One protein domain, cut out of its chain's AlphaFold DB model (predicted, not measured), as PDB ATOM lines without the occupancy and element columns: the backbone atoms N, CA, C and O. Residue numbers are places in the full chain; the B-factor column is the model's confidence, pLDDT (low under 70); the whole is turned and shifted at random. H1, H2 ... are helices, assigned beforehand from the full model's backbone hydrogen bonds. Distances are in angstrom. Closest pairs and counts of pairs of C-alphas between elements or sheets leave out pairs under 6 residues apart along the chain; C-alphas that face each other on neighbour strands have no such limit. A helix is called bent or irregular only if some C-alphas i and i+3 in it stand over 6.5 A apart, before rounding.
ATOM      1  N   PHE A 105     146.197 189.714 192.242       81.81
ATOM      2  CA  PHE A 105     146.627 189.697 193.639       81.81
ATOM      3  C   PHE A 105     145.476 189.359 194.600       81.81
ATOM      4  O   PHE A 105     145.641 188.540 195.510       81.81
ATOM      5  N   GLN A 106     144.291 189.936 194.380       77.12
ATOM      6  CA  GLN A 106     143.098 189.624 195.171       77.12
ATOM      7  C   GLN A 106     142.635 188.177 194.969       77.12
ATOM      8  O   GLN A 106     142.375 187.484 195.953       77.12
ATOM      9  N   ASP A 107     142.618 187.685 193.729       81.56
ATOM     10  CA  ASP A 107     142.292 186.290 193.414       81.56
ATOM     11  C   ASP A 107     143.245 185.299 194.102       81.56
ATOM     12  O   ASP A 107     142.841 184.220 194.558       81.56
ATOM     13  N   GLU A 108     144.534 185.635 194.176       82.06
ATOM     14  CA  GLU A 108     145.533 184.829 194.875       82.06
ATOM     15  C   GLU A 108     145.329 184.828 196.392       82.06
ATOM     16  O   GLU A 108     145.461 183.773 197.024       82.06
ATOM     17  N   LEU A 109     144.984 185.974 196.983       76.19
ATOM     18  CA  LEU A 109     144.630 186.067 198.399       76.19
ATOM     19  C   LEU A 109     143.366 185.262 198.709       76.19
ATOM     20  O   LEU A 109     143.359 184.464 199.645       76.19
ATOM     21  N   GLU A 110     142.326 185.393 197.893       78.69
ATOM     22  CA  GLU A 110     141.070 184.673 198.085       78.69
ATOM     23  C   GLU A 110     141.289 183.153 198.007       78.69
ATOM     24  O   GLU A 110     140.790 182.398 198.839       78.69
ATOM     25  N   LYS A 111     142.120 182.674 197.070       79.81
ATOM     26  CA  LYS A 111     142.510 181.252 196.990       79.81
ATOM     27  C   LYS A 111     143.237 180.761 198.242       79.81
ATOM     28  O   LYS A 111     143.071 179.597 198.608       79.81
ATOM     29  N   LYS A 112     144.037 181.611 198.892       73.69
ATOM     30  CA  LYS A 112     144.751 181.271 200.137       73.69
ATOM     31  C   LYS A 112     143.825 181.240 201.350       73.69
ATOM     32  O   LYS A 112     144.041 180.426 202.244       73.69
ATOM     33  N   VAL A 113     142.815 182.104 201.367       77.69
ATOM     34  CA  VAL A 113     141.887 182.276 202.490       77.69
ATOM     35  C   VAL A 113     140.701 181.302 202.424       77.69
ATOM     36  O   VAL A 113     140.280 180.788 203.454       77.69
ATOM     37  N   LYS A 114     140.238 180.927 201.225       81.25
ATOM     38  CA  LYS A 114     139.126 179.977 201.002       81.25
ATOM     39  C   LYS A 114     139.145 178.710 201.872       81.25
ATOM     40  O   LYS A 114     138.096 178.332 202.383       81.25
ATOM     41  N   PRO A 115     140.279 178.016 202.070       80.19
ATOM     42  CA  PRO A 115     140.300 176.831 202.925       80.19
ATOM     43  C   PRO A 115     140.055 177.140 204.409       80.19
ATOM     44  O   PRO A 115     139.472 176.319 205.114       80.19
ATOM     45  N   LEU A 116     140.495 178.313 204.877       78.25
ATOM     46  CA  LEU A 116     140.252 178.800 206.232       78.25
ATOM     47  C   LEU A 116     138.765 179.114 206.424       78.25
ATOM     48  O   LEU A 116     138.164 178.664 207.398       78.25
ATOM     49  N   ASP A 117     138.169 179.803 205.452       79.81
ATOM     50  CA  ASP A 117     136.739 180.120 205.444       79.81
ATOM     51  C   ASP A 117     135.885 178.850 205.394       79.81
ATOM     52  O   ASP A 117     134.929 178.713 206.157       79.81
ATOM     53  N   ASN A 118     136.270 177.875 204.564       83.25
ATOM     54  CA  ASN A 118     135.616 176.571 204.521       83.25
ATOM     55  C   ASN A 118     135.680 175.888 205.891       83.25
ATOM     56  O   ASN A 118     134.652 175.442 206.396       83.25
ATOM     57  N   TRP A 119     136.848 175.868 206.535       81.06
ATOM     58  CA  TRP A 119     136.994 175.260 207.856       81.06
ATOM     59  C   TRP A 119     136.140 175.963 208.920       81.06
ATOM     60  O   TRP A 119     135.479 175.290 209.711       81.06
ATOM     61  N   LEU A 120     136.097 177.298 208.927       79.25
ATOM     62  CA  LEU A 120     135.255 178.071 209.846       79.25
ATOM     63  C   LEU A 120     133.760 177.860 209.574       79.25
ATOM     64  O   LEU A 120     132.979 177.766 210.520       79.25
ATOM     65  N   SER A 121     133.362 177.717 208.308       76.75
ATOM     66  CA  SER A 121     131.977 177.413 207.927       76.75
ATOM     67  C   SER A 121     131.537 176.013 208.378       76.75
ATOM     68  O   SER A 121     130.423 175.835 208.871       76.75
ATOM     69  N   GLU A 122     132.435 175.027 208.303       77.06
ATOM     70  CA  GLU A 122     132.202 173.676 208.826       77.06
ATOM     71  C   GLU A 122     132.113 173.668 210.359       77.06
ATOM     72  O   GLU A 122     131.425 172.833 210.947       77.06
ATOM     73  N   HIS A 123     132.789 174.613 211.015       71.88
ATOM     74  CA  HIS A 123     132.918 174.693 212.468       71.88
ATOM     75  C   HIS A 123     132.212 175.913 213.070       71.88
ATOM     76  O   HIS A 123     132.650 176.452 214.087       71.88
ATOM     77  N   THR A 124     131.081 176.318 212.485       67.56
ATOM     78  CA  THR A 124     130.256 177.454 212.944       67.56
ATOM     79  C   THR A 124     129.894 177.393 214.427       67.56
ATOM     80  O   THR A 124     129.812 178.420 215.093       67.56
ATOM     81  N   TYR A 125     129.750 176.190 214.980       64.88
ATOM     82  CA  TYR A 125     129.489 175.980 216.400       64.88
ATOM     83  C   TYR A 125     130.612 176.479 217.327       64.88
ATOM     84  O   TYR A 125     130.358 176.773 218.489       64.88
ATOM     85  N   LEU A 126     131.847 176.604 216.836       69.12
ATOM     86  CA  LEU A 126     132.970 177.128 217.615       69.12
ATOM     87  C   LEU A 126     133.030 178.662 217.615       69.12
ATOM     88  O   LEU A 126     133.717 179.219 218.467       69.12
ATOM     89  N   LEU A 127     132.307 179.350 216.718       69.31
ATOM     90  CA  LEU A 127     132.348 180.815 216.575       69.31
ATOM     91  C   LEU A 127     132.087 181.586 217.883       69.31
ATOM     92  O   LEU A 127     132.804 182.550 218.124       69.31
ATOM     93  N   PRO A 128     131.159 181.179 218.776       69.31
ATOM     94  CA  PRO A 128     130.947 181.881 220.047       69.31
ATOM     95  C   PRO A 128     132.113 181.771 221.045       69.31
ATOM     96  O   PRO A 128     132.118 182.487 222.044       69.31
ATOM     97  N   TYR A 129     133.056 180.852 220.812       65.44
ATOM     98  CA  TYR A 129     134.173 180.533 221.711       65.44
ATOM     99  C   TYR A 129     135.543 180.794 221.080       65.44
ATOM    100  O   TYR A 129     136.560 180.683 221.767       65.44
ATOM    101  N   LEU A 130     135.602 181.116 219.784       70.81
ATOM    102  CA  LEU A 130     136.829 181.628 219.194       70.81
ATOM    103  C   LEU A 130     137.014 183.084 219.619       70.81
ATOM    104  O   LEU A 130     136.098 183.893 219.526       70.81
ATOM    105  N   ASP A 131     138.222 183.412 220.069       77.06
ATOM    106  CA  ASP A 131     138.616 184.797 220.286       77.06
ATOM    107  C   ASP A 131     138.740 185.488 218.921       77.06
ATOM    108  O   ASP A 131     139.542 185.075 218.074       77.06
ATOM    109  N   ASP A 132     137.965 186.549 218.704       71.94
ATOM    110  CA  ASP A 132     138.006 187.356 217.479       71.94
ATOM    111  C   ASP A 132     139.427 187.884 217.201       71.94
ATOM    112  O   ASP A 132     139.850 188.020 216.048       71.94
ATOM    113  N   ASN A 133     140.221 188.116 218.255       77.06
ATOM    114  CA  ASN A 133     141.623 188.517 218.123       77.06
ATOM    115  C   ASN A 133     142.497 187.389 217.557       77.06
ATOM    116  O   ASN A 133     143.413 187.640 216.780       77.06
ATOM    117  N   PHE A 134     142.214 186.133 217.907       78.50
ATOM    118  CA  PHE A 134     142.966 184.985 217.404       78.50
ATOM    119  C   PHE A 134     142.715 184.781 215.910       78.50
ATOM    120  O   PHE A 134     143.661 184.661 215.131       78.50
ATOM    121  N   ILE A 135     141.450 184.842 215.493       78.12
ATOM    122  CA  ILE A 135     141.072 184.744 214.082       78.12
ATOM    123  C   ILE A 135     141.757 185.854 213.279       78.12
ATOM    124  O   ILE A 135     142.502 185.570 212.342       78.12
ATOM    125  N   THR A 136     141.583 187.115 213.680       78.75
ATOM    126  CA  THR A 136     142.163 188.266 212.967       78.75
ATOM    127  C   THR A 136     143.687 188.195 212.859       78.75
ATOM    128  O   THR A 136     144.230 188.511 211.799       78.75
ATOM    129  N   THR A 137     144.387 187.696 213.885       81.12
ATOM    130  CA  THR A 137     145.840 187.479 213.797       81.12
ATOM    131  C   THR A 137     146.221 186.428 212.754       81.12
ATOM    132  O   THR A 137     147.145 186.666 211.978       81.12
ATOM    133  N   ILE A 138     145.479 185.323 212.644       80.38
ATOM    134  CA  ILE A 138     145.730 184.286 211.631       80.38
ATOM    135  C   ILE A 138     145.483 184.830 210.219       80.38
ATOM    136  O   ILE A 138     146.300 184.598 209.327       80.38
ATOM    137  N   TYR A 139     144.405 185.594 210.015       79.31
ATOM    138  CA  TYR A 139     144.136 186.236 208.724       79.31
ATOM    139  C   TYR A 139     145.243 187.231 208.348       79.31
ATOM    140  O   TYR A 139     145.727 187.188 207.218       79.31
ATOM    141  N   SER A 140     145.721 188.054 209.291       79.44
ATOM    142  CA  SER A 140     146.858 188.955 209.026       79.44
ATOM    143  C   SER A 140     148.146 188.195 208.691       79.44
ATOM    144  O   SER A 140     148.864 188.556 207.765       79.44
ATOM    145  N   GLN A 141     148.405 187.073 209.366       78.00
ATOM    146  CA  GLN A 141     149.594 186.254 209.137       78.00
ATOM    147  C   GLN A 141     149.564 185.533 207.782       78.00
ATOM    148  O   GLN A 141     150.619 185.344 207.166       78.00
ATOM    149  N   LEU A 142     148.371 185.158 207.308       74.94
ATOM    150  CA  LEU A 142     148.151 184.617 205.965       74.94
ATOM    151  C   LEU A 142     148.302 185.690 204.885       74.94
ATOM    152  O   LEU A 142     148.890 185.411 203.839       74.94
ATOM    153  N   GLN A 143     147.821 186.908 205.142       76.31
ATOM    154  CA  GLN A 143     147.976 188.043 204.232       76.31
ATOM    155  C   GLN A 143     149.454 188.435 204.066       76.31
ATOM    156  O   GLN A 143     149.910 188.655 202.945       76.31
ATOM    157  N   ASP A 144     150.229 188.393 205.152       75.44
ATOM    158  CA  ASP A 144     151.669 188.684 205.151       75.44
ATOM    159  C   ASP A 144     152.540 187.509 204.636       75.44
ATOM    160  O   ASP A 144     153.769 187.597 204.632       75.44
ATOM    161  N   ASN A 145     151.934 186.391 204.197       69.81
ATOM    162  CA  ASN A 145     152.595 185.127 203.805       69.81
ATOM    163  C   ASN A 145     153.565 184.555 204.860       69.81
ATOM    164  O   ASN A 145     154.461 183.772 204.538       69.81
ATOM    165  N   THR A 146     153.406 184.941 206.125       70.00
ATOM    166  CA  THR A 146     154.287 184.500 207.218       70.00
ATOM    167  C   THR A 146     154.035 183.050 207.616       70.00
ATOM    168  O   THR A 146     154.949 182.376 208.085       70.00
ATOM    169  N   ILE A 147     152.809 182.570 207.401       74.31
ATOM    170  CA  ILE A 147     152.345 181.239 207.783       74.31
ATOM    171  C   ILE A 147     151.733 180.552 206.561       74.31
ATOM    172  O   ILE A 147     151.047 181.170 205.745       74.31
ATOM    173  N   THR A 148     151.981 179.249 206.421       78.44
ATOM    174  CA  THR A 148     151.328 178.438 205.383       78.44
ATOM    175  C   THR A 148     149.883 178.124 205.769       78.44
ATOM    176  O   THR A 148     149.579 177.919 206.941       78.44
ATOM    177  N   HIS A 149     148.983 177.980 204.792       69.69
ATOM    178  CA  HIS A 149     147.593 177.557 205.033       69.69
ATOM    179  C   HIS A 149     147.489 176.326 205.967       69.69
ATOM    180  O   HIS A 149     146.639 176.272 206.852       69.69
ATOM    181  N   THR A 150     148.396 175.357 205.821       74.81
ATOM    182  CA  THR A 150     148.435 174.147 206.655       74.81
ATOM    183  C   THR A 150     148.776 174.430 208.114       74.81
ATOM    184  O   THR A 150     148.292 173.753 209.016       74.81
ATOM    185  N   GLU A 151     149.620 175.423 208.358       79.56
ATOM    186  CA  GLU A 151     150.050 175.815 209.693       79.56
ATOM    187  C   GLU A 151     148.987 176.685 210.377       79.56
ATOM    188  O   GLU A 151     148.691 176.457 211.548       79.56
ATOM    189  N   ALA A 152     148.294 177.546 209.624       76.19
ATOM    190  CA  ALA A 152     147.093 178.245 210.089       76.19
ATOM    191  C   ALA A 152     145.993 177.262 210.534       76.19
ATOM    192  O   ALA A 152     145.440 177.395 211.627       76.19
ATOM    193  N   LEU A 153     145.735 176.213 209.742       77.19
ATOM    194  CA  LEU A 153     144.815 175.148 210.139       77.19
ATOM    195  C   LEU A 153     145.296 174.405 211.390       77.19
ATOM    196  O   LEU A 153     144.492 174.120 212.269       77.19
ATOM    197  N   ASN A 154     146.594 174.119 211.523       80.94
ATOM    198  CA  ASN A 154     147.129 173.477 212.729       80.94
ATOM    199  C   ASN A 154     146.941 174.343 213.984       80.94
ATOM    200  O   ASN A 154     146.577 173.808 215.032       80.94
ATOM    201  N   HIS A 155     147.136 175.660 213.883       79.56
ATOM    202  CA  HIS A 155     146.850 176.593 214.975       79.56
ATOM    203  C   HIS A 155     145.367 176.575 215.359       79.56
ATOM    204  O   HIS A 155     145.047 176.479 216.546       79.56
ATOM    205  N   LEU A 156     144.463 176.562 214.377       78.00
ATOM    206  CA  LEU A 156     143.029 176.404 214.625       78.00
ATOM    207  C   LEU A 156     142.672 175.050 215.241       78.00
ATOM    208  O   LEU A 156     141.852 174.996 216.152       78.00
ATOM    209  N   PHE A 157     143.294 173.956 214.798       77.75
ATOM    210  CA  PHE A 157     143.069 172.632 215.374       77.75
ATOM    211  C   PHE A 157     143.526 172.561 216.831       77.75
ATOM    212  O   PHE A 157     142.821 171.985 217.659       77.75
ATOM    213  N   GLN A 158     144.669 173.160 217.165       79.19
ATOM    214  CA  GLN A 158     145.141 173.241 218.547       79.19
ATOM    215  C   GLN A 158     144.203 174.088 219.411       79.19
ATOM    216  O   GLN A 158     143.850 173.660 220.508       79.19
ATOM    217  N   HIS A 159     143.739 175.227 218.894       75.44
ATOM    218  CA  HIS A 159     142.799 176.101 219.593       75.44
ATOM    219  C   HIS A 159     141.413 175.455 219.772       75.44
ATOM    220  O   HIS A 159     140.801 175.523 220.833       75.44
ATOM    221  N   LYS A 160     140.927 174.730 218.760       73.31
ATOM    222  CA  LYS A 160     139.735 173.878 218.871       73.31
ATOM    223  C   LYS A 160     139.914 172.846 219.980       73.31
ATOM    224  O   LYS A 160     139.012 172.639 220.786       73.31
ATOM    225  N   HIS A 161     141.073 172.196 220.033       70.31
ATOM    226  CA  HIS A 161     141.343 171.175 221.035       70.31
ATOM    227  C   HIS A 161     141.430 171.756 222.456       70.31
ATOM    228  O   HIS A 161     141.006 171.082 223.394       70.31
ATOM    229  N   SER A 162     141.926 172.986 222.637       76.88
ATOM    230  CA  SER A 162     141.876 173.670 223.936       76.88
ATOM    231  C   SER A 162     140.449 174.052 224.325       76.88
ATOM    232  O   SER A 162     140.051 173.751 225.446       76.88
ATOM    233  N   ILE A 163     139.645 174.586 223.395       70.19
ATOM    234  CA  ILE A 163     138.224 174.900 223.641       70.19
ATOM    235  C   ILE A 163     137.457 173.646 224.085       70.19
ATOM    236  O   ILE A 163     136.727 173.686 225.068       70.19
ATOM    237  N   ILE A 164     137.651 172.511 223.406       67.50
ATOM    238  CA  ILE A 164     136.976 171.247 223.747       67.50
ATOM    239  C   ILE A 164     137.392 170.739 225.138       67.50
ATOM    240  O   ILE A 164     136.589 170.134 225.843       67.50
ATOM    241  N   LEU A 165     138.639 170.974 225.559       69.69
ATOM    242  CA  LEU A 165     139.109 170.584 226.892       69.69
ATOM    243  C   LEU A 165     138.568 171.499 227.998       69.69
ATOM    244  O   LEU A 165     138.311 171.027 229.105       69.69
ATOM    245  N   GLU A 166     138.394 172.788 227.709       69.62
ATOM    246  CA  GLU A 166     137.782 173.757 228.625       69.62
ATOM    247  C   GLU A 166     136.253 173.599 228.696       69.62
ATOM    248  O   GLU A 166     135.642 173.856 229.737       69.62
ATOM    249  N   HIS A 167     135.644 173.103 227.617       64.06
ATOM    250  CA  HIS A 167     134.209 172.883 227.470       64.06
ATOM    251  C   HIS A 167     133.913 171.458 226.956       64.06
ATOM    252  O   HIS A 167     133.561 171.279 225.787       64.06
ATOM    253  N   PRO A 168     134.019 170.431 227.825       61.38
ATOM    254  CA  PRO A 168     133.842 169.025 227.442       61.38
ATOM    255  C   PRO A 168     132.425 168.673 226.964       61.38
ATOM    256  O   PRO A 168     132.256 167.647 226.315       61.38
ATOM    257  N   ASP A 169     131.433 169.524 227.240       58.84
ATOM    258  CA  ASP A 169     130.033 169.353 226.823       58.84
ATOM    259  C   ASP A 169     129.750 169.895 225.403       58.84
ATOM    260  O   ASP A 169     128.591 170.038 225.011       58.84
ATOM    261  N   TYR A 170     130.789 170.299 224.661       58.84
ATOM    262  CA  TYR A 170     130.666 171.065 223.416       58.84
ATOM    263  C   TYR A 170     131.210 170.310 222.196       58.84
ATOM    264  O   TYR A 170     131.906 170.866 221.342       58.84
ATOM    265  N   THR A 171     130.914 169.011 222.102       62.22
ATOM    266  CA  THR A 171     131.093 168.291 220.837       62.22
ATOM    267  C   THR A 171     129.895 168.551 219.911       62.22
ATOM    268  O   THR A 171     128.793 168.814 220.395       62.22
ATOM    269  N   PRO A 172     130.062 168.483 218.575       60.81
ATOM    270  CA  PRO A 172     128.941 168.585 217.633       60.81
ATOM    271  C   PRO A 172     127.791 167.631 217.969       60.81
ATOM    272  O   PRO A 172     126.625 167.977 217.786       60.81
TER     273      PRO A 172
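Overview. This is residues 105 to 172 of the 255 residues of the protein "Histone domain-containing protein" of viral metagenome (UniProt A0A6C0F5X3). Two helices, H2 and H3, run opposite ways as a helical hairpin, and a bent helix, H1, lies over one side of it, with its second arm H1b packed on the first residues of H3. The outline is a rod, 42 by 19 by 19 A. The printed part has 68 residues, with H1, H2 and H3 in that order along the chain and no named strand: all helix. The whole is compact, with a radius of gyration of the C-alphas of 12.6 A.

Along the chain. Find C-alpha 149 at (147.593, 177.557, 205.033); from there H3 runs 25.8 A through residues 149 to 166, to C-alpha 166 at (137.782, 173.757, 228.625). H2, residues 132 to 143, is 16.6 A long. Go back to C-alpha 105 at (146.627, 189.697, 193.639), where H1, residues 105 to 122, begins. By its hydrogen bonds it was assigned as one helix, but it is bent: C-alphas 112 and 115 are 6.9 A apart. Its arms are H1a, residues 105 to 112, 10.8 A, and H1b, residues 115 to 122, 10.5 A, at a steep tilt of 51 degrees.

Arrangement. Look first at H3, which touches H1b with residues 149 to 153 alone; the closest C-alphas, those of Leu 116 and Leu 153, are 7.0 A apart. The two run the same way at a shallow tilt of 30 degrees. H2 and H3 only just touch, with 3 pairs of C-alphas within 8 A, the closest being Ile 138 and Ala 152 at 6.4 A; this hairpin has a shallow tilt of 13 degrees. H1a is close to but not clearly touching H2, the closest C-alphas being those of Leu 109 and Gln 143, 7.0 A. H1b and H2 are near each other. In H1a, H1b, H2 and H3 every O i to N i+4 pair is within hydrogen-bond range.

Size, cuts and confidence. The C-alphas farthest apart, Phe 105 and Asp 169, are 42.3 A apart. The printed part has no cut; the link from H2 to H3 is tight and that from H1 to H2 short. Look for pLDDT under 70 at residues 124 to 129, 145, 149 and 164 to 172.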